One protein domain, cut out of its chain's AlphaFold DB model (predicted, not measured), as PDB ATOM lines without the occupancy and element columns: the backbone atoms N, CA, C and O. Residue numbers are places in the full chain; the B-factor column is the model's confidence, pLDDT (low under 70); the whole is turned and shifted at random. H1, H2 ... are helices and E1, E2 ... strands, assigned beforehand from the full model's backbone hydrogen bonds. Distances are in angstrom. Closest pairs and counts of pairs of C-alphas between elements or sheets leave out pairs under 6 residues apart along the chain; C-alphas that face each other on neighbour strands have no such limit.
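This is residues 36 to 176 of the 321 residues of an uncharacterized protein of Clostridiales bacterium (UniProt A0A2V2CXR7). A long helix, H1, has its first part packed across one face of a small twisted sheet of E1, E4 and E5, and two of these strands run on into a two-stranded arm, the hairpin E2 and E3, which makes one end of the long axis. At the other end the printed part folds back from H1 through H2 and H3, leaving an open, thinly connected frame. The printed part has 141 residues, with five named strands followed by three named helices. Both sheets, E1 - E4 - E5 and E2 - E3, are antiparallel, and the class is mixed. The whole is extended, with a radius of gyration of the C-alphas of 23.1 A and spans of 86 by 40 by 24 A.

After residues 36 to 42, strand E1, residues 43 to 48, begins at C-alpha 43 at (119.225, 130.371, 148.376) and is 15.3 A long. E2 is residues 51 to 55, E3 residues 61 to 65, E4 residues 68 to 73 with 15.5 A, and E5 residues 76 to 80. Helix H1, residues 102 to 139, spans 56.0 A and ends at C-alpha 139 at (85.586, 155.786, 144.077). H2, residues 149 to 161, spans 18.4 A. H3, residues 164 to 175, spans 17.4 A and ends at C-alpha 175 at (115.420, 130.905, 127.820).

E1 and E4 are antiparallel at 156 degrees, with N 46 and O 70 at 2.8 A. E4 and E5 form a hairpin, with N 71 and O 78 at 2.8 A. This sheet is strongly twisted. E1 runs on into E2 at 39 degrees, and E3 into E4 at 51 degrees. E2 and E3 form a hairpin, with N 54 and O 62 at 2.8 A. H1 is on one face of the sheet E1 E4 E5, two layers, a helix over a sheet, at a height of 8.0 A. It runs across the strands, at 66 degrees to E1 on the local plane; its closest C-alphas to E1 are those of Leu 112 and Ser 44, 5.8 A. H1 has a kink of 25 degrees near residue 109. H1 and H2 only just touch, with 3 pairs of C-alphas within 8 A, the closest Thr 130 and Pro 149 at 5.5 A, at a steep tilt of 51 degrees, opposite ways. H2 and H3 are close but not clearly touching, the C-alphas of Tyr 160 and Tyr 166 being 6.4 A apart. H3 and H1 are near each other. Every O i to N i+4 pair is within hydrogen-bond range in H2, against 32 of 34 in H1 and 4 of 8 in H3.

The C-alphas farthest apart are those of Asn 58 and Lys 143, 86.5 A. The printed part has no cut. The link from E5 to H1, 21 residues, is long. The mean pLDDT of the printed part is 77.2, and 29 residues are under 70, among them 44 to 54, 62 to 68 and 170 to 176.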
ATOM      1  N   ASP A  36     109.864 125.702 142.153       89.56
ATOM      2  CA  ASP A  36     109.654 124.774 143.268       89.56
ATOM      3  C   ASP A  36     109.425 123.339 142.769       89.56
ATOM      4  O   ASP A  36     110.082 122.413 143.242       89.56
ATOM      5  N   ARG A  37     108.579 123.148 141.745       88.75
ATOM      6  CA  ARG A  37     108.359 121.842 141.089       88.75
ATOM      7  C   ARG A  37     109.628 121.280 140.455       88.75
ATOM      8  O   ARG A  37     109.819 120.070 140.447       88.75
ATOM      9  N   ARG A  38     110.502 122.152 139.943       85.31
ATOM     10  CA  ARG A  38     111.821 121.775 139.418       85.31
ATOM     11  C   ARG A  38     112.831 121.442 140.517       85.31
ATOM     12  O   ARG A  38     113.945 121.075 140.177       85.31
ATOM     13  N   GLY A  39     112.487 121.584 141.798       87.75
ATOM     14  CA  GLY A  39     113.388 121.287 142.911       87.75
ATOM     15  C   GLY A  39     114.500 122.320 143.105       87.75
ATOM     16  O   GLY A  39     115.500 122.022 143.758       87.75
ATOM     17  N   VAL A  40     114.355 123.536 142.559       87.12
ATOM     18  CA  VAL A  40     115.368 124.587 142.724       87.12
ATOM     19  C   VAL A  40     115.499 124.913 144.216       87.12
ATOM     20  O   VAL A  40     114.497 125.253 144.855       87.12
ATOM     21  N   PRO A  41     116.705 124.864 144.805       83.69
ATOM     22  CA  PRO A  41     116.882 125.032 146.238       83.69
ATOM     23  C   PRO A  41     116.676 126.482 146.672       83.69
ATOM     24  O   PRO A  41     116.948 127.421 145.927       83.69
ATOM     25  N   GLU A  42     116.227 126.682 147.907       80.69
ATOM     26  CA  GLU A  42     116.242 128.002 148.535       80.69
ATOM     27  C   GLU A  42     117.675 128.514 148.702       80.69
ATOM     28  O   GLU A  42     118.549 127.810 149.216       80.69
ATOM     29  N   GLY A  43     117.909 129.760 148.295       72.81
ATOM     30  CA  GLY A  43     119.225 130.371 148.376       72.81
ATOM     31  C   GLY A  43     119.315 131.717 147.676       72.81
ATOM     32  O   GLY A  43     118.324 132.247 147.171       72.81
ATOM     33  N   SER A  44     120.533 132.247 147.644       65.31
ATOM     34  CA  SER A  44     120.854 133.536 147.032       65.31
ATOM     35  C   SER A  44     122.162 133.453 146.258       65.31
ATOM     36  O   SER A  44     123.078 132.736 146.663       65.31
ATOM     37  N   VAL A  45     122.280 134.239 145.189       62.06
ATOM     38  CA  VAL A  45     123.576 134.534 144.568       62.06
ATOM     39  C   VAL A  45     124.199 135.705 145.311       62.06
ATOM     40  O   VAL A  45     123.571 136.748 145.483       62.06
ATOM     41  N   ILE A  46     125.424 135.519 145.795       55.75
ATOM     42  CA  ILE A  46     126.158 136.531 146.542       55.75
ATOM     43  C   ILE A  46     127.473 136.824 145.834       55.75
ATOM     44  O   ILE A  46     128.230 135.931 145.456       55.75
ATOM     45  N   PHE A  47     127.778 138.111 145.713       54.91
ATOM     46  CA  PHE A  47     129.051 138.587 145.197       54.91
ATOM     47  C   PHE A  47     129.938 138.977 146.379       54.91
ATOM     48  O   PHE A  47     129.714 139.992 147.038       54.91
ATOM     49  N   SER A  48     130.957 138.166 146.662       50.44
ATOM     50  CA  SER A  48     132.068 138.567 147.531       50.44
ATOM     51  C   SER A  48     133.205 139.109 146.684       50.44
ATOM     52  O   SER A  48     133.422 138.681 145.555       50.44
ATOM     53  N   ARG A  49     133.968 140.049 147.231       54.97
ATOM     54  CA  ARG A  49     135.185 140.554 146.591       54.97
ATOM     55  C   ARG A  49     136.393 140.282 147.495       54.97
ATOM     56  O   ARG A  49     136.909 141.225 148.092       54.97
ATOM     57  N   PRO A  50     136.797 139.005 147.678       49.16
ATOM     58  CA  PRO A  50     137.941 138.661 148.517       49.16
ATOM     59  C   PRO A  50     139.244 139.275 147.993       49.16
ATOM     60  O   PRO A  50     139.451 139.454 146.789       49.16
ATOM     61  N   VAL A  51     140.142 139.566 148.933       50.09
ATOM     62  CA  VAL A  51     141.476 140.118 148.681       50.09
ATOM     63  C   VAL A  51     142.509 139.047 149.017       50.09
ATOM     64  O   VAL A  51     142.533 138.557 150.144       50.09
ATOM     65  N   LYS A  52     143.369 138.681 148.061       54.16
ATOM     66  CA  LYS A  52     144.487 137.751 148.281       54.16
ATOM     67  C   LYS A  52     145.807 138.491 148.095       54.16
ATOM     68  O   LYS A  52     146.042 139.074 147.043       54.16
ATOM     69  N   ARG A  53     146.656 138.473 149.120       63.34
ATOM     70  CA  ARG A  53     147.973 139.123 149.116       63.34
ATOM     71  C   ARG A  53     149.044 138.075 148.848       63.34
ATOM     72  O   ARG A  53     149.050 137.035 149.503       63.34
ATOM     73  N   TYR A  54     149.916 138.330 147.884       67.44
ATOM     74  CA  TYR A  54     151.064 137.487 147.582       67.44
ATOM     75  C   TYR A  54     152.337 138.293 147.804       67.44
ATOM     76  O   TYR A  54     152.554 139.292 147.125       67.44
ATOM     77  N   ARG A  55     153.176 137.864 148.748       72.50
ATOM     78  CA  ARG A  55     154.466 138.500 149.018       72.50
ATOM     79  C   ARG A  55     155.576 137.662 148.398       72.50
ATOM     80  O   ARG A  55     155.728 136.487 148.730       72.50
ATOM     81  N   ARG A  56     156.326 138.252 147.472       74.19
ATOM     82  CA  ARG A  56     157.497 137.635 146.842       74.19
ATOM     83  C   ARG A  56     158.679 137.623 147.817       74.19
ATOM     84  O   ARG A  56     158.719 138.388 148.779       74.19
ATOM     85  N   LYS A  57     159.675 136.765 147.552       73.81
ATOM     86  CA  LYS A  57     160.894 136.646 148.382       73.81
ATOM     87  C   LYS A  57     161.718 137.941 148.453       73.81
ATOM     88  O   LYS A  57     162.414 138.147 149.435       73.81
ATOM     89  N   ASN A  58     161.611 138.810 147.448       79.75
ATOM     90  CA  ASN A  58     162.251 140.131 147.403       79.75
ATOM     91  C   ASN A  58     161.495 141.210 148.210       79.75
ATOM     92  O   ASN A  58     161.891 142.368 148.199       79.75
ATOM     93  N   GLY A  59     160.402 140.850 148.890       74.88
ATOM     94  CA  GLY A  59     159.608 141.771 149.697       74.88
ATOM     95  C   GLY A  59     158.488 142.488 148.941       74.88
ATOM     96  O   GLY A  59     157.622 143.048 149.611       74.88
ATOM     97  N   GLU A  60     158.441 142.416 147.606       69.88
ATOM     98  CA  GLU A  60     157.351 142.987 146.804       69.88
ATOM     99  C   GLU A  60     156.019 142.276 147.086       69.88
ATOM    100  O   GLU A  60     155.937 141.042 147.102       69.88
ATOM    101  N   GLU A  61     154.957 143.055 147.289       71.00
ATOM    102  CA  GLU A  61     153.605 142.553 147.538       71.00
ATOM    103  C   GLU A  61     152.717 142.791 146.312       71.00
ATOM    104  O   GLU A  61     152.546 143.916 145.851       71.00
ATOM    105  N   THR A  62     152.121 141.723 145.787       63.16
ATOM    106  CA  THR A  62     151.097 141.783 144.741       63.16
ATOM    107  C   THR A  62     149.740 141.456 145.354       63.16
ATOM    108  O   THR A  62     149.555 140.398 145.965       63.16
ATOM    109  N   VAL A  63     148.768 142.355 145.196       56.09
ATOM    110  CA  VAL A  63     147.423 142.206 145.767       56.09
ATOM    111  C   VAL A  63     146.432 141.838 144.670       56.09
ATOM    112  O   VAL A  63     146.104 142.652 143.817       56.09
ATOM    113  N   TYR A  64     145.890 140.625 144.730       48.69
ATOM    114  CA  TYR A  64     144.847 140.161 143.823       48.69
ATOM    115  C   TYR A  64     143.465 140.433 144.416       48.69
ATOM    116  O   TYR A  64     143.136 139.982 145.518       48.69
ATOM    117  N   ARG A  65     142.630 141.141 143.658       50.62
ATOM    118  CA  ARG A  65     141.225 141.417 143.980       50.62
ATOM    119  C   ARG A  65     140.362 140.752 142.930       50.62
ATOM    120  O   ARG A  65     140.567 140.960 141.741       50.62
ATOM    121  N   TYR A  66     139.401 139.951 143.355       53.16
ATOM    122  CA  TYR A  66     138.546 139.229 142.426       53.16
ATOM    123  C   TYR A  66     137.121 139.208 142.954       53.16
ATOM    124  O   TYR A  66     136.889 138.982 144.136       53.16
ATOM    125  N   THR A  67     136.155 139.455 142.069       54.31
ATOM    126  CA  THR A  67     134.743 139.208 142.374       54.31
ATOM    127  C   THR A  67     134.509 137.704 142.321       54.31
ATOM    128  O   THR A  67     134.567 137.099 141.249       54.31
ATOM    129  N   CYS A  68     134.275 137.122 143.490       59.31
ATOM    130  CA  CYS A  68     133.755 135.782 143.677       59.31
ATOM    131  C   CYS A  68     132.238 135.833 143.722       59.31
ATOM    132  O   CYS A  68     131.646 136.325 144.682       59.31
ATOM    133  N   GLU A  69     131.621 135.263 142.708       71.75
ATOM    134  CA  GLU A  69     130.230 134.863 142.774       71.75
ATOM    135  C   GLU A  69     130.143 133.528 143.525       71.75
ATOM    136  O   GLU A  69     130.939 132.612 143.295       71.75
ATOM    137  N   TYR A  70     129.222 133.426 144.477       76.38
ATOM    138  CA  TYR A  70     128.927 132.176 145.159       76.38
ATOM    139  C   TYR A  70     127.437 132.052 145.438       76.38
ATOM    140  O   TYR A  70     126.749 133.030 145.727       76.38
ATOM    141  N   LEU A  71     126.951 130.821 145.383       78.69
ATOM    142  CA  LEU A  71     125.614 130.470 145.820       78.69
ATOM    143  C   LEU A  71     125.649 130.276 147.331       78.69
ATOM    144  O   LEU A  71     126.540 129.604 147.857       78.69
ATOM    145  N   TYR A  72     124.675 130.840 148.026       77.62
ATOM    146  CA  TYR A  72     124.430 130.552 149.428       77.62
ATOM    147  C   TYR A  72     123.143 129.746 149.545       77.62
ATOM    148  O   TYR A  72     122.054 130.293 149.388       77.62
ATOM    149  N   ILE A  73     123.280 128.441 149.774       80.38
ATOM    150  CA  ILE A  73     122.172 127.479 149.805       80.38
ATOM    151  C   ILE A  73     122.280 126.686 151.106       80.38
ATOM    152  O   ILE A  73     123.335 126.123 151.401       80.38
ATOM    153  N   LYS A  74     121.195 126.636 151.891       81.00
ATOM    154  CA  LYS A  74     121.114 125.876 153.159       81.00
ATOM    155  C   LYS A  74     122.307 126.119 154.106       81.00
ATOM    156  O   LYS A  74     122.860 125.189 154.682       81.00
ATOM    157  N   GLY A  75     122.746 127.372 154.230       73.12
ATOM    158  CA  GLY A  75     123.847 127.751 155.121       73.12
ATOM    159  C   GLY A  75     125.261 127.508 154.573       73.12
ATOM    160  O   GLY A  75     126.233 127.926 155.202       73.12
ATOM    161  N   LYS A  76     125.398 126.880 153.397       80.88
ATOM    162  CA  LYS A  76     126.681 126.557 152.759       80.88
ATOM    163  C   LYS A  76     126.985 127.485 151.579       80.88
ATOM    164  O   LYS A  76     126.077 127.956 150.893       80.88
ATOM    165  N   LYS A  77     128.279 127.730 151.341       82.25
ATOM    166  CA  LYS A  77     128.794 128.545 150.228       82.25
ATOM    167  C   LYS A  77     129.296 127.652 149.096       82.25
ATOM    168  O   LYS A  77     130.166 126.818 149.326       82.25
ATOM    169  N   TYR A  78     128.829 127.905 147.876       84.31
ATOM    170  CA  TYR A  78     129.256 127.199 146.667       84.31
ATOM    171  C   TYR A  78     129.794 128.191 145.644       84.31
ATOM    172  O   TYR A  78     129.048 128.994 145.091       84.31
ATOM    173  N   TYR A  79     131.098 128.160 145.389       83.00
ATOM    174  CA  TYR A  79     131.736 129.117 144.487       83.00
ATOM    175  C   TYR A  79     131.378 128.851 143.022       83.00
ATOM    176  O   TYR A  79     131.520 127.723 142.538       83.00
ATOM    177  N   VAL A  80     131.005 129.920 142.318       76.50
ATOM    178  CA  VAL A  80     130.855 129.960 140.861       76.50
ATOM    179  C   VAL A  80     132.187 130.449 140.284       76.50
ATOM    180  O   VAL A  80     132.486 131.640 140.204       76.50
ATOM    181  N   SER A  81     133.061 129.501 139.942       76.44
ATOM    182  CA  SER A  81     134.381 129.793 139.376       76.44
ATOM    183  C   SER A  81     134.267 130.326 137.951       76.44
ATOM    184  O   SER A  81     133.648 129.686 137.110       76.44
ATOM    185  N   LYS A  82     134.949 131.434 137.640       69.19
ATOM    186  CA  LYS A  82     135.068 131.958 136.265       69.19
ATOM    187  C   LYS A  82     135.959 131.106 135.355       69.19
ATOM    188  O   LYS A  82     135.877 131.228 134.141       69.19
ATOM    189  N   LYS A  83     136.837 130.286 135.943       76.44
ATOM    190  CA  LYS A  83     137.769 129.412 135.212       76.44
ATOM    191  C   LYS A  83     137.174 128.034 134.921       76.44
ATOM    192  O   LYS A  83     137.739 127.291 134.128       76.44
ATOM    193  N   HIS A  84     136.076 127.679 135.592       76.69
ATOM    194  CA  HIS A  84     135.405 126.403 135.374       76.69
ATOM    195  C   HIS A  84     134.669 126.424 134.036       76.69
ATOM    196  O   HIS A  84     133.941 127.373 133.737       76.69
ATOM    197  N   ARG A  85     134.855 125.378 133.230       81.94
ATOM    198  CA  ARG A  85     134.182 125.239 131.938       81.94
ATOM    199  C   ARG A  85     132.821 124.587 132.163       81.94
ATOM    200  O   ARG A  85     132.700 123.370 132.090       81.94
ATOM    201  N   TYR A  86     131.822 125.408 132.480       79.19
ATOM    202  CA  TYR A  86     130.448 124.934 132.662       79.19
ATOM    203  C   TYR A  86     129.907 124.338 131.362       79.19
ATOM    204  O   TYR A  86     130.149 124.917 130.297       79.19
ATOM    205  N   PRO A  87     129.169 123.225 131.436       76.56
ATOM    206  CA  PRO A  87     128.511 122.673 130.269       76.56
ATOM    207  C   PRO A  87     127.334 123.566 129.845       76.56
ATOM    208  O   PRO A  87     126.673 124.182 130.681       76.56
ATOM    209  N   ASP A  88     127.055 123.621 128.540       72.81
ATOM    210  CA  ASP A  88     125.915 124.383 128.002       72.81
ATOM    211  C   ASP A  88     124.564 123.757 128.373       72.81
ATOM    212  O   ASP A  88     123.537 124.435 128.384       72.81
ATOM    213  N   ARG A  89     124.563 122.450 128.666       72.25
ATOM    214  CA  ARG A  89     123.405 121.697 129.143       72.25
ATOM    215  C   ARG A  89     123.806 120.803 130.313       72.25
ATOM    216  O   ARG A  89     124.921 120.277 130.302       72.25
ATOM    217  N   PRO A  90     122.917 120.596 131.292       71.81
ATOM    218  CA  PRO A  90     123.150 119.631 132.356       71.81
ATOM    219  C   PRO A  90     123.423 118.236 131.796       71.81
ATOM    220  O   PRO A  90     122.932 117.862 130.727       71.81
ATOM    221  N   ARG A  91     124.245 117.462 132.510       75.38
ATOM    222  CA  ARG A  91     124.562 116.093 132.095       75.38
ATOM    223  C   ARG A  91     123.315 115.212 132.256       75.38
ATOM    224  O   ARG A  91     122.659 115.311 133.293       75.38
ATOM    225  N   PRO A  92     123.005 114.326 131.292       71.56
ATOM    226  CA  PRO A  92     121.886 113.398 131.426       71.56
ATOM    227  C   PRO A  92     121.987 112.576 132.717       71.56
ATOM    228  O   PRO A  92     123.047 112.031 133.020       71.56
ATOM    229  N   GLY A  93     120.892 112.500 133.476       73.50
ATOM    230  CA  GLY A  93     120.815 111.733 134.727       73.50
ATOM    231  C   GLY A  93     121.474 112.384 135.949       73.50
ATOM    232  O   GLY A  93     121.412 111.805 137.030       73.50
ATOM    233  N   ALA A  94     122.083 113.567 135.816       76.69
ATOM    234  CA  ALA A  94     122.561 114.337 136.961       76.69
ATOM    235  C   ALA A  94     121.425 115.178 137.560       76.69
ATOM    236  O   ALA A  94     120.642 115.778 136.825       76.69
ATOM    237  N   ASP A  95     121.367 115.270 138.890       84.00
ATOM    238  CA  ASP A  95     120.510 116.257 139.550       84.00
ATOM    239  C   ASP A  95     121.044 117.659 139.236       84.00
ATOM    240  O   ASP A  95     122.097 118.055 139.731       84.00
ATOM    241  N   GLU A  96     120.331 118.410 138.396       84.44
ATOM    242  CA  GLU A  96     120.702 119.767 137.975       84.44
ATOM    243  C   GLU A  96     120.649 120.793 139.116       84.44
ATOM    244  O   GLU A  96     121.119 121.924 138.961       84.44
ATOM    245  N   ASN A  97     120.032 120.431 140.241       88.06
ATOM    246  CA  ASN A  97     119.837 121.307 141.386       88.06
ATOM    247  C   ASN A  97     120.793 121.022 142.541       88.06
ATOM    248  O   ASN A  97     120.749 121.739 143.544       88.06
ATOM    249  N   ASP A  98     121.672 120.030 142.396       89.25
ATOM    250  CA  ASP A  98     122.725 119.760 143.363       89.25
ATOM    251  C   ASP A  98     123.833 120.830 143.265       89.25
ATOM    252  O   ASP A  98     124.518 120.910 142.236       89.25
ATOM    253  N   PRO A  99     124.037 121.666 144.305       87.06
ATOM    254  CA  PRO A  99     125.089 122.675 144.315       87.06
ATOM    255  C   PRO A  99     126.487 122.101 144.602       87.06
ATOM    256  O   PRO A  99     127.486 122.792 144.349       87.06
ATOM    257  N   GLU A 100     126.585 120.870 145.123       90.44
ATOM    258  CA  GLU A 100     127.869 120.200 145.353       90.44
ATOM    259  C   GLU A 100     128.562 119.947 144.004       90.44
ATOM    260  O   GLU A 100     129.754 120.245 143.865       90.44
ATOM    261  N   ASN A 101     127.801 119.571 142.969       89.19
ATOM    262  CA  ASN A 101     128.280 119.479 141.593       89.19
ATOM    263  C   ASN A 101     128.631 120.866 140.986       89.19
ATOM    264  O   ASN A 101     127.741 121.691 140.745       89.19
ATOM    265  N   PRO A 102     129.914 121.143 140.663       86.88
ATOM    266  CA  PRO A 102     130.336 122.413 140.072       86.88
ATOM    267  C   PRO A 102     129.665 122.748 138.739       86.88
ATOM    268  O   PRO A 102     129.432 123.927 138.479       86.88
ATOM    269  N   ASP A 103     129.325 121.748 137.922       86.50
ATOM    270  CA  ASP A 103     128.736 121.951 136.591       86.50
ATOM    271  C   ASP A 103     127.364 122.640 136.663       86.50
ATOM    272  O   ASP A 103     127.013 123.423 135.780       86.50
ATOM    273  N   ASN A 104     126.634 122.434 137.759       87.62
ATOM    274  CA  ASN A 104     125.296 122.981 137.968       87.62
ATOM    275  C   ASN A 104     125.303 124.420 138.484       87.62
ATOM    276  O   ASN A 104     124.312 125.137 138.351       87.62
ATOM    277  N   ARG A 105     126.404 124.876 139.095       85.88
ATOM    278  CA  ARG A 105     126.401 126.107 139.903       85.88
ATOM    279  C   ARG A 105     126.052 127.355 139.100       85.88
ATOM    280  O   ARG A 105     125.404 128.251 139.629       85.88
ATOM    281  N   ARG A 106     126.426 127.411 137.820       82.56
ATOM    282  CA  ARG A 106     126.070 128.534 136.942       82.56
ATOM    283  C   ARG A 106     124.581 128.549 136.593       82.56
ATOM    284  O   ARG A 106     123.966 129.608 136.604       82.56
ATOM    285  N   LEU A 107     124.003 127.381 136.321       83.69
ATOM    286  CA  LEU A 107     122.569 127.239 136.078       83.69
ATOM    287  C   LEU A 107     121.766 127.579 137.341       83.69
ATOM    288  O   LEU A 107     120.799 128.339 137.287       83.69
ATOM    289  N   LEU A 108     122.212 127.073 138.491       83.88
ATOM    290  CA  LEU A 108     121.650 127.407 139.795       83.88
ATOM    291  C   LEU A 108     121.742 128.906 140.097       83.88
ATOM    292  O   LEU A 108     120.772 129.458 140.605       83.88
ATOM    293  N   ALA A 109     122.842 129.582 139.747       76.00
ATOM    294  CA  ALA A 109     122.960 131.033 139.899       76.00
ATOM    295  C   ALA A 109     121.817 131.762 139.181       76.00
ATOM    296  O   ALA A 109     121.066 132.507 139.808       76.00
ATOM    297  N   THR A 110     121.608 131.462 137.896       76.44
ATOM    298  CA  THR A 110     120.529 132.059 137.097       76.44
ATOM    299  C   THR A 110     119.144 131.754 137.678       76.44
ATOM    300  O   THR A 110     118.304 132.648 137.781       76.44
ATOM    301  N   ARG A 111     118.902 130.515 138.127       81.31
ATOM    302  CA  ARG A 111     117.625 130.122 138.748       81.31
ATOM    303  C   ARG A 111     117.372 130.854 140.076       81.31
ATOM    304  O   ARG A 111     116.245 131.269 140.342       81.31
ATOM    305  N   LEU A 112     118.405 131.052 140.898       76.19
ATOM    306  CA  LEU A 112     118.312 131.792 142.164       76.19
ATOM    307  C   LEU A 112     118.135 133.305 141.957       76.19
ATOM    308  O   LEU A 112     117.364 133.936 142.687       76.19
ATOM    309  N   GLU A 113     118.810 133.892 140.968       70.62
ATOM    310  CA  GLU A 113     118.602 135.288 140.558       70.62
ATOM    311  C   GLU A 113     117.156 135.512 140.117       70.62
ATOM    312  O   GLU A 113     116.486 136.417 140.621       70.62
ATOM    313  N   LEU A 114     116.644 134.623 139.263       73.44
ATOM    314  CA  LEU A 114     115.263 134.656 138.804       73.44
ATOM    315  C   LEU A 114     114.278 134.527 139.974       73.44
ATOM    316  O   LEU A 114     113.368 135.346 140.102       73.44
ATOM    317  N   ARG A 115     114.484 133.569 140.890       78.44
ATOM    318  CA  ARG A 115     113.658 133.437 142.105       78.44
ATOM    319  C   ARG A 115     113.654 134.726 142.929       78.44
ATOM    320  O   ARG A 115     112.606 135.145 143.426       78.44
ATOM    321  N   THR A 116     114.812 135.366 143.077       68.62
ATOM    322  CA  THR A 116     114.952 136.625 143.824       68.62
ATOM    323  C   THR A 116     114.188 137.760 143.141       68.62
ATOM    324  O   THR A 116     113.466 138.509 143.808       68.62
ATOM    325  N   GLU A 117     114.284 137.860 141.816       69.31
ATOM    326  CA  GLU A 117     113.543 138.835 141.019       69.31
ATOM    327  C   GLU A 117     112.026 138.625 141.128       69.31
ATOM    328  O   GLU A 117     111.292 139.580 141.401       69.31
ATOM    329  N   ILE A 118     111.557 137.381 140.994       73.06
ATOM    330  CA  ILE A 118     110.142 137.008 141.132       73.06
ATOM    331  C   ILE A 118     109.625 137.398 142.518       73.06
ATOM    332  O   ILE A 118     108.588 138.047 142.637       73.06
ATOM    333  N   ARG A 119     110.370 137.089 143.587       76.25
ATOM    334  CA  ARG A 119     110.000 137.474 144.961       76.25
ATOM    335  C   ARG A 119     109.919 138.981 145.154       76.25
ATOM    336  O   ARG A 119     109.035 139.461 145.868       76.25
ATOM    337  N   ARG A 120     110.826 139.744 144.535       71.81
ATOM    338  CA  ARG A 120     110.763 141.211 144.544       71.81
ATOM    339  C   ARG A 120     109.482 141.692 143.861       71.81
ATOM    340  O   ARG A 120     108.726 142.429 144.495       71.81
ATOM    341  N   LYS A 121     109.212 141.222 142.636       72.12
ATOM    342  CA  LYS A 121     107.996 141.552 141.875       72.12
ATOM    343  C   LYS A 121     106.736 141.202 142.670       72.12
ATOM    344  O   LYS A 121     105.871 142.057 142.819       72.12
ATOM    345  N   LEU A 122     106.670 140.015 143.283       78.06
ATOM    346  CA  LEU A 122     105.551 139.600 144.140       78.06
ATOM    347  C   LEU A 122     105.275 140.608 145.262       78.06
ATOM    348  O   LEU A 122     104.138 141.034 145.453       78.06
ATOM    349  N   ARG A 123     106.310 141.035 145.997       76.62
ATOM    350  CA  ARG A 123     106.147 142.006 147.093       76.62
ATOM    351  C   ARG A 123     105.696 143.378 146.597       76.62
ATOM    352  O   ARG A 123     104.805 143.974 147.200       76.62
ATOM    353  N   GLU A 124     106.311 143.883 145.531       74.12
ATOM    354  CA  GLU A 124     106.006 145.203 144.966       74.12
ATOM    355  C   GLU A 124     104.590 145.248 144.389       74.12
ATOM    356  O   GLU A 124     103.801 146.132 144.726       74.12
ATOM    357  N   ARG A 125     104.231 144.257 143.571       80.88
ATOM    358  CA  ARG A 125     102.917 144.191 142.937       80.88
ATOM    359  C   ARG A 125     101.803 143.921 143.944       80.88
ATOM    360  O   ARG A 125     100.738 144.516 143.815       80.88
ATOM    361  N   LYS A 126     102.040 143.127 144.998       83.62
ATOM    362  CA  LYS A 126     101.036 142.901 146.057       83.62
ATOM    363  C   LYS A 126     100.642 144.206 146.754       83.62
ATOM    364  O   LYS A 126      99.459 144.439 146.979       83.62
ATOM    365  N   LYS A 127     101.609 145.096 147.020       81.75
ATOM    366  CA  LYS A 127     101.330 146.444 147.554       81.75
ATOM    367  C   LYS A 127     100.487 147.281 146.591       81.75
ATOM    368  O   LYS A 127      99.587 147.987 147.039       81.75
ATOM    369  N   LEU A 128     100.772 147.203 145.289       79.31
ATOM    370  CA  LEU A 128     100.011 147.922 144.262       79.31
ATOM    371  C   LEU A 128      98.569 147.420 144.160       79.31
ATOM    372  O   LEU A 128      97.666 148.244 144.099       79.31
ATOM    373  N   VAL A 129      98.335 146.107 144.225       89.38
ATOM    374  CA  VAL A 129      96.972 145.547 144.262       89.38
ATOM    375  C   VAL A 129      96.198 146.080 145.464       89.38
ATOM    376  O   VAL A 129      95.103 146.607 145.293       89.38
ATOM    377  N   THR A 130      96.783 146.042 146.667       87.06
ATOM    378  CA  THR A 130      96.143 146.613 147.864       87.06
ATOM    379  C   THR A 130      95.824 148.100 147.691       87.06
ATOM    380  O   THR A 130      94.727 148.538 148.035       87.06
ATOM    381  N   LEU A 131      96.757 148.872 147.127       82.56
ATOM    382  CA  LEU A 131      96.557 150.292 146.851       82.56
ATOM    383  C   LEU A 131      95.405 150.520 145.861       82.56
ATOM    384  O   LEU A 131      94.533 151.344 146.128       82.56
ATOM    385  N   TYR A 132      95.385 149.799 144.739       83.62
ATOM    386  CA  TYR A 132      94.367 149.964 143.704       83.62
ATOM    387  C   TYR A 132      92.981 149.528 144.177       83.62
ATOM    388  O   TYR A 132      92.026 150.263 143.940       83.62
ATOM    389  N   CYS A 133      92.862 148.422 144.919       87.44
ATOM    390  CA  CYS A 133      91.603 148.044 145.570       87.44
ATOM    391  C   CYS A 133      91.094 149.165 146.490       87.44
ATOM    392  O   CYS A 133      89.930 149.548 146.402       87.44
ATOM    393  N   GLY A 134      91.971 149.756 147.312       85.50
ATOM    394  CA  GLY A 134      91.611 150.873 148.190       85.50
ATOM    395  C   GLY A 134      91.127 152.113 147.430       85.50
ATOM    396  O   GLY A 134      90.111 152.702 147.795       85.50
ATOM    397  N   VAL A 135      91.816 152.486 146.346       84.50
ATOM    398  CA  VAL A 135      91.415 153.610 145.480       84.50
ATOM    399  C   VAL A 135      90.062 153.337 144.823       84.50
ATOM    400  O   VAL A 135      89.167 154.174 144.911       84.50
ATOM    401  N   LEU A 136      89.881 152.163 144.218       85.56
ATOM    402  CA  LEU A 136      88.638 151.783 143.541       85.56
ATOM    403  C   LEU A 136      87.453 151.721 144.515       85.56
ATOM    404  O   LEU A 136      86.372 152.209 144.189       85.56
ATOM    405  N   ASN A 137      87.656 151.200 145.727       87.44
ATOM    406  CA  ASN A 137      86.627 151.180 146.771       87.44
ATOM    407  C   ASN A 137      86.245 152.594 147.232       87.44
ATOM    408  O   ASN A 137      85.076 152.850 147.497       87.44
ATOM    409  N   ALA A 138      87.198 153.530 147.278       85.94
ATOM    410  CA  ALA A 138      86.922 154.930 147.604       85.94
ATOM    411  C   ALA A 138      86.187 155.686 146.480       85.94
ATOM    412  O   ALA A 138      85.553 156.709 146.746       85.94
ATOM    413  N   MET A 139      86.279 155.208 145.235       82.56
ATOM    414  CA  MET A 139      85.586 155.786 144.077       82.56
ATOM    415  C   MET A 139      84.138 155.297 143.941       82.56
ATOM    416  O   MET A 139      83.327 155.980 143.318       82.56
ATOM    417  N   LYS A 140      83.803 154.134 144.513       78.81
ATOM    418  CA  LYS A 140      82.455 153.556 144.460       78.81
ATOM    419  C   LYS A 140      81.547 154.072 145.586       78.81
ATOM    420  O   LYS A 140      82.016 154.348 146.691       78.81
ATOM    421  N   PRO A 141      80.220 154.130 145.366       73.38
ATOM    422  CA  PRO A 141      79.254 154.288 146.448       73.38
ATOM    423  C   PRO A 141      79.367 153.150 147.473       73.38
ATOM    424  O   PRO A 141      79.482 151.987 147.095       73.38
ATOM    425  N   ARG A 142      79.219 153.462 148.770       74.00
ATOM    426  CA  ARG A 142      79.319 152.493 149.888       74.00
ATOM    427  C   ARG A 142      78.364 151.292 149.810       74.00
ATOM    428  O   ARG A 142      78.545 150.340 150.555       74.00
ATOM    429  N   LYS A 143      77.334 151.357 148.962       76.06
ATOM    430  CA  LYS A 143      76.352 150.283 148.757       76.06
ATOM    431  C   LYS A 143      76.861 149.167 147.835       76.06
ATOM    432  O   LYS A 143      76.259 148.102 147.811       76.06
ATOM    433  N   LEU A 144      77.924 149.410 147.061       77.56
ATOM    434  CA  LEU A 144      78.529 148.391 146.202       77.56
ATOM    435  C   LEU A 144      79.511 147.527 146.995       77.56
ATOM    436  O   LEU A 144      80.162 148.003 147.925       77.56
ATOM    437  N   ALA A 145      79.635 146.264 146.586       84.12
ATOM    438  CA  ALA A 145      80.590 145.334 147.171       84.12
ATOM    439  C   ALA A 145      82.026 145.873 147.068       84.12
ATOM    440  O   ALA A 145      82.443 146.395 146.025       84.12
ATOM    441  N   GLN A 146      82.771 145.738 148.165       87.75
ATOM    442  CA  GLN A 146      84.175 146.120 148.214       87.75
ATOM    443  C   GLN A 146      85.029 145.101 147.461       87.75
ATOM    444  O   GLN A 146      84.804 143.895 147.527       87.75
ATOM    445  N   LEU A 147      86.020 145.608 146.735       89.50
ATOM    446  CA  LEU A 147      87.077 144.799 146.154       89.50
ATOM    447  C   LEU A 147      88.052 144.411 147.260       89.50
ATOM    448  O   LEU A 147      88.766 145.269 147.784       89.50
ATOM    449  N   GLU A 148      88.100 143.122 147.565       94.06
ATOM    450  CA  GLU A 148      89.067 142.558 148.496       94.06
ATOM    451  C   GLU A 148      90.333 142.126 147.745       94.06
ATOM    452  O   GLU A 148      90.238 141.313 146.820       94.06
ATOM    453  N   PRO A 149      91.532 142.601 148.139       92.94
ATOM    454  CA  PRO A 149      92.780 142.226 147.479       92.94
ATOM    455  C   PRO A 149      92.971 140.712 147.365       92.94
ATOM    456  O   PRO A 149      93.452 140.238 146.346       92.94
ATOM    457  N   ALA A 150      92.582 139.944 148.387       93.50
ATOM    458  CA  ALA A 150      92.701 138.488 148.361       93.50
ATOM    459  C   ALA A 150      91.821 137.855 147.272       93.50
ATOM    460  O   ALA A 150      92.308 137.025 146.511       93.50
ATOM    461  N   ALA A 151      90.565 138.294 147.146       94.62
ATOM    462  CA  ALA A 151      89.640 137.775 146.141       94.62
ATOM    463  C   ALA A 151      90.108 138.107 144.716       94.62
ATOM    464  O   ALA A 151      90.143 137.225 143.865       94.62
ATOM    465  N   VAL A 152      90.557 139.348 144.482       94.31
ATOM    466  CA  VAL A 152      91.085 139.773 143.173       94.31
ATOM    467  C   VAL A 152      92.304 138.943 142.763       94.31
ATOM    468  O   VAL A 152      92.452 138.580 141.599       94.31
ATOM    469  N   LEU A 153      93.194 138.643 143.715       94.94
ATOM    470  CA  LEU A 153      94.383 137.837 143.443       94.94
ATOM    471  C   LEU A 153      94.045 136.378 143.133       94.94
ATOM    472  O   LEU A 153      94.657 135.813 142.228       94.94
ATOM    473  N   GLU A 154      93.094 135.779 143.851       95.50
ATOM    474  CA  GLU A 154      92.657 134.406 143.571       95.50
ATOM    475  C   GLU A 154      91.919 134.312 142.232       95.50
ATOM    476  O   GLU A 154      92.193 133.413 141.444       95.50
ATOM    477  N   GLU A 155      91.070 135.285 141.897       94.62
ATOM    478  CA  GLU A 155      90.410 135.330 140.590       94.62
ATOM    479  C   GLU A 155      91.427 135.451 139.444       94.62
ATOM    480  O   GLU A 155      91.385 134.681 138.481       94.62
ATOM    481  N   ALA A 156      92.398 136.361 139.574       94.94
ATOM    482  CA  ALA A 156      93.469 136.513 138.593       94.94
ATOM    483  C   ALA A 156      94.334 135.250 138.474       94.94
ATOM    484  O   ALA A 156      94.780 134.910 137.376       94.94
ATOM    485  N   TRP A 157      94.556 134.535 139.578       95.12
ATOM    486  CA  TRP A 157      95.274 133.265 139.579       95.12
ATOM    487  C   TRP A 157      94.518 132.170 138.824       95.12
ATOM    488  O   TRP A 157      95.089 131.510 137.953       95.12
ATOM    489  N   GLU A 158      93.225 132.005 139.100       95.44
ATOM    490  CA  GLU A 158      92.379 131.031 138.409       95.44
ATOM    491  C   GLU A 158      92.223 131.339 136.916       95.44
ATOM    492  O   GLU A 158      92.154 130.417 136.100       95.44
ATOM    493  N   ALA A 159      92.180 132.621 136.544       92.12
ATOM    494  CA  ALA A 159      92.183 133.046 135.149       92.12
ATOM    495  C   ALA A 159      93.533 132.750 134.474       92.12
ATOM    496  O   ALA A 159      93.567 132.206 133.371       92.12
ATOM    497  N   TYR A 160      94.650 133.046 135.145       93.25
ATOM    498  CA  TYR A 160      95.986 132.809 134.601       93.25
ATOM    499  C   TYR A 160      96.265 131.321 134.366       93.25
ATOM    500  O   TYR A 160      96.766 130.970 133.302       93.25
ATOM    501  N   LYS A 161      95.872 130.429 135.287       91.44
ATOM    502  CA  LYS A 161      96.008 128.967 135.107       91.44
ATOM    503  C   LYS A 161      95.317 128.432 133.848       91.44
ATOM    504  O   LYS A 161      95.727 127.402 133.326       91.44
ATOM    505  N   ARG A 162      94.269 129.113 133.376       90.31
ATOM    506  CA  ARG A 162      93.519 128.770 132.157       90.31
ATOM    507  C   ARG A 162      94.083 129.422 130.888       90.31
ATOM    508  O   ARG A 162      93.543 129.197 129.813       90.31
ATOM    509  N   SER A 163      95.128 130.242 131.003       88.94
ATOM    510  CA  SER A 163      95.716 130.973 129.877       88.94
ATOM    511  C   SER A 163      96.788 130.169 129.135       88.94
ATOM    512  O   SER A 163      97.478 129.334 129.722       88.94
ATOM    513  N   GLU A 164      96.990 130.482 127.852       84.56
ATOM    514  CA  GLU A 164      98.090 129.925 127.045       84.56
ATOM    515  C   GLU A 164      99.473 130.290 127.611       84.56
ATOM    516  O   GLU A 164     100.412 129.501 127.519       84.56
ATOM    517  N   GLU A 165      99.594 131.445 128.277       83.25
ATOM    518  CA  GLU A 165     100.827 131.875 128.953       83.25
ATOM    519  C   GLU A 165     101.255 130.879 130.043       83.25
ATOM    520  O   GLU A 165     102.439 130.574 130.176       83.25
ATOM    521  N   TYR A 166     100.297 130.316 130.787       84.44
ATOM    522  CA  TYR A 166     100.585 129.285 131.786       84.44
ATOM    523  C   TYR A 166     101.063 127.978 131.141       84.44
ATOM    524  O   TYR A 166     101.968 127.330 131.669       84.44
ATOM    525  N   ALA A 167     100.509 127.614 129.980       79.62
ATOM    526  CA  ALA A 167     100.940 126.441 129.221       79.62
ATOM    527  C   ALA A 167     102.367 126.605 128.653       79.62
ATOM    528  O   ALA A 167     103.132 125.642 128.620       79.62
ATOM    529  N   GLY A 168     102.752 127.828 128.261       75.75
ATOM    530  CA  GLY A 168     104.078 128.156 127.716       75.75
ATOM    531  C   GLY A 168     105.184 128.422 128.750       75.75
ATOM    532  O   GLY A 168     106.360 128.490 128.387       75.75
ATOM    533  N   LEU A 169     104.841 128.534 130.038       76.56
ATOM    534  CA  LEU A 169     105.732 128.975 131.121       76.56
ATOM    535  C   LEU A 169     107.052 128.185 131.218       76.56
ATOM    536  O   LEU A 169     108.099 128.747 131.541       76.56
ATOM    537  N   SER A 170     107.029 126.878 130.929       62.53
ATOM    538  CA  SER A 170     108.238 126.048 131.026       62.53
ATOM    539  C   SER A 170     109.323 126.465 130.028       62.53
ATOM    540  O   SER A 170     110.499 126.366 130.361       62.53
ATOM    541  N   ALA A 171     108.957 126.962 128.842       61.59
ATOM    542  CA  ALA A 171     109.922 127.376 127.821       61.59
ATOM    543  C   ALA A 171     110.628 128.702 128.175       61.59
ATOM    544  O   ALA A 171     111.804 128.891 127.861       61.59
ATOM    545  N   GLU A 172     109.941 129.611 128.872       60.41
ATOM    546  CA  GLU A 172     110.475 130.924 129.267       60.41
ATOM    547  C   GLU A 172     111.531 130.815 130.385       60.41
ATOM    548  O   GLU A 172     112.540 131.533 130.389       60.41
ATOM    549  N   LEU A 173     111.346 129.855 131.299       63.47
ATOM    550  CA  LEU A 173     112.295 129.564 132.380       63.47
ATOM    551  C   LEU A 173     113.637 129.026 131.863       63.47
ATOM    552  O   LEU A 173     114.666 129.259 132.496       63.47
ATOM    553  N   ASP A 174     113.641 128.357 130.709       56.28
ATOM    554  CA  ASP A 174     114.850 127.808 130.081       56.28
ATOM    555  C   ASP A 174     115.580 128.830 129.184       56.28
ATOM    556  O   ASP A 174     116.773 128.689 128.914       56.28
ATOM    557  N   GLY A 175     114.892 129.894 128.749       46.12
ATOM    558  CA  GLY A 175     115.420 130.905 127.820       46.12
ATOM    559  C   GLY A 175     116.081 132.132 128.465       46.12
ATOM    560  O   GLY A 175     116.715 132.930 127.768       46.12
ATOM    561  N   SER A 176     115.960 132.309 129.783       42.78
ATOM    562  CA  SER A 176     116.398 133.525 130.485       42.78
ATOM    563  C   SER A 176     117.927 133.591 130.645       42.78
ATOM    564  O   SER A 176     118.493 133.230 131.674       42.78
TER     565      SER A 176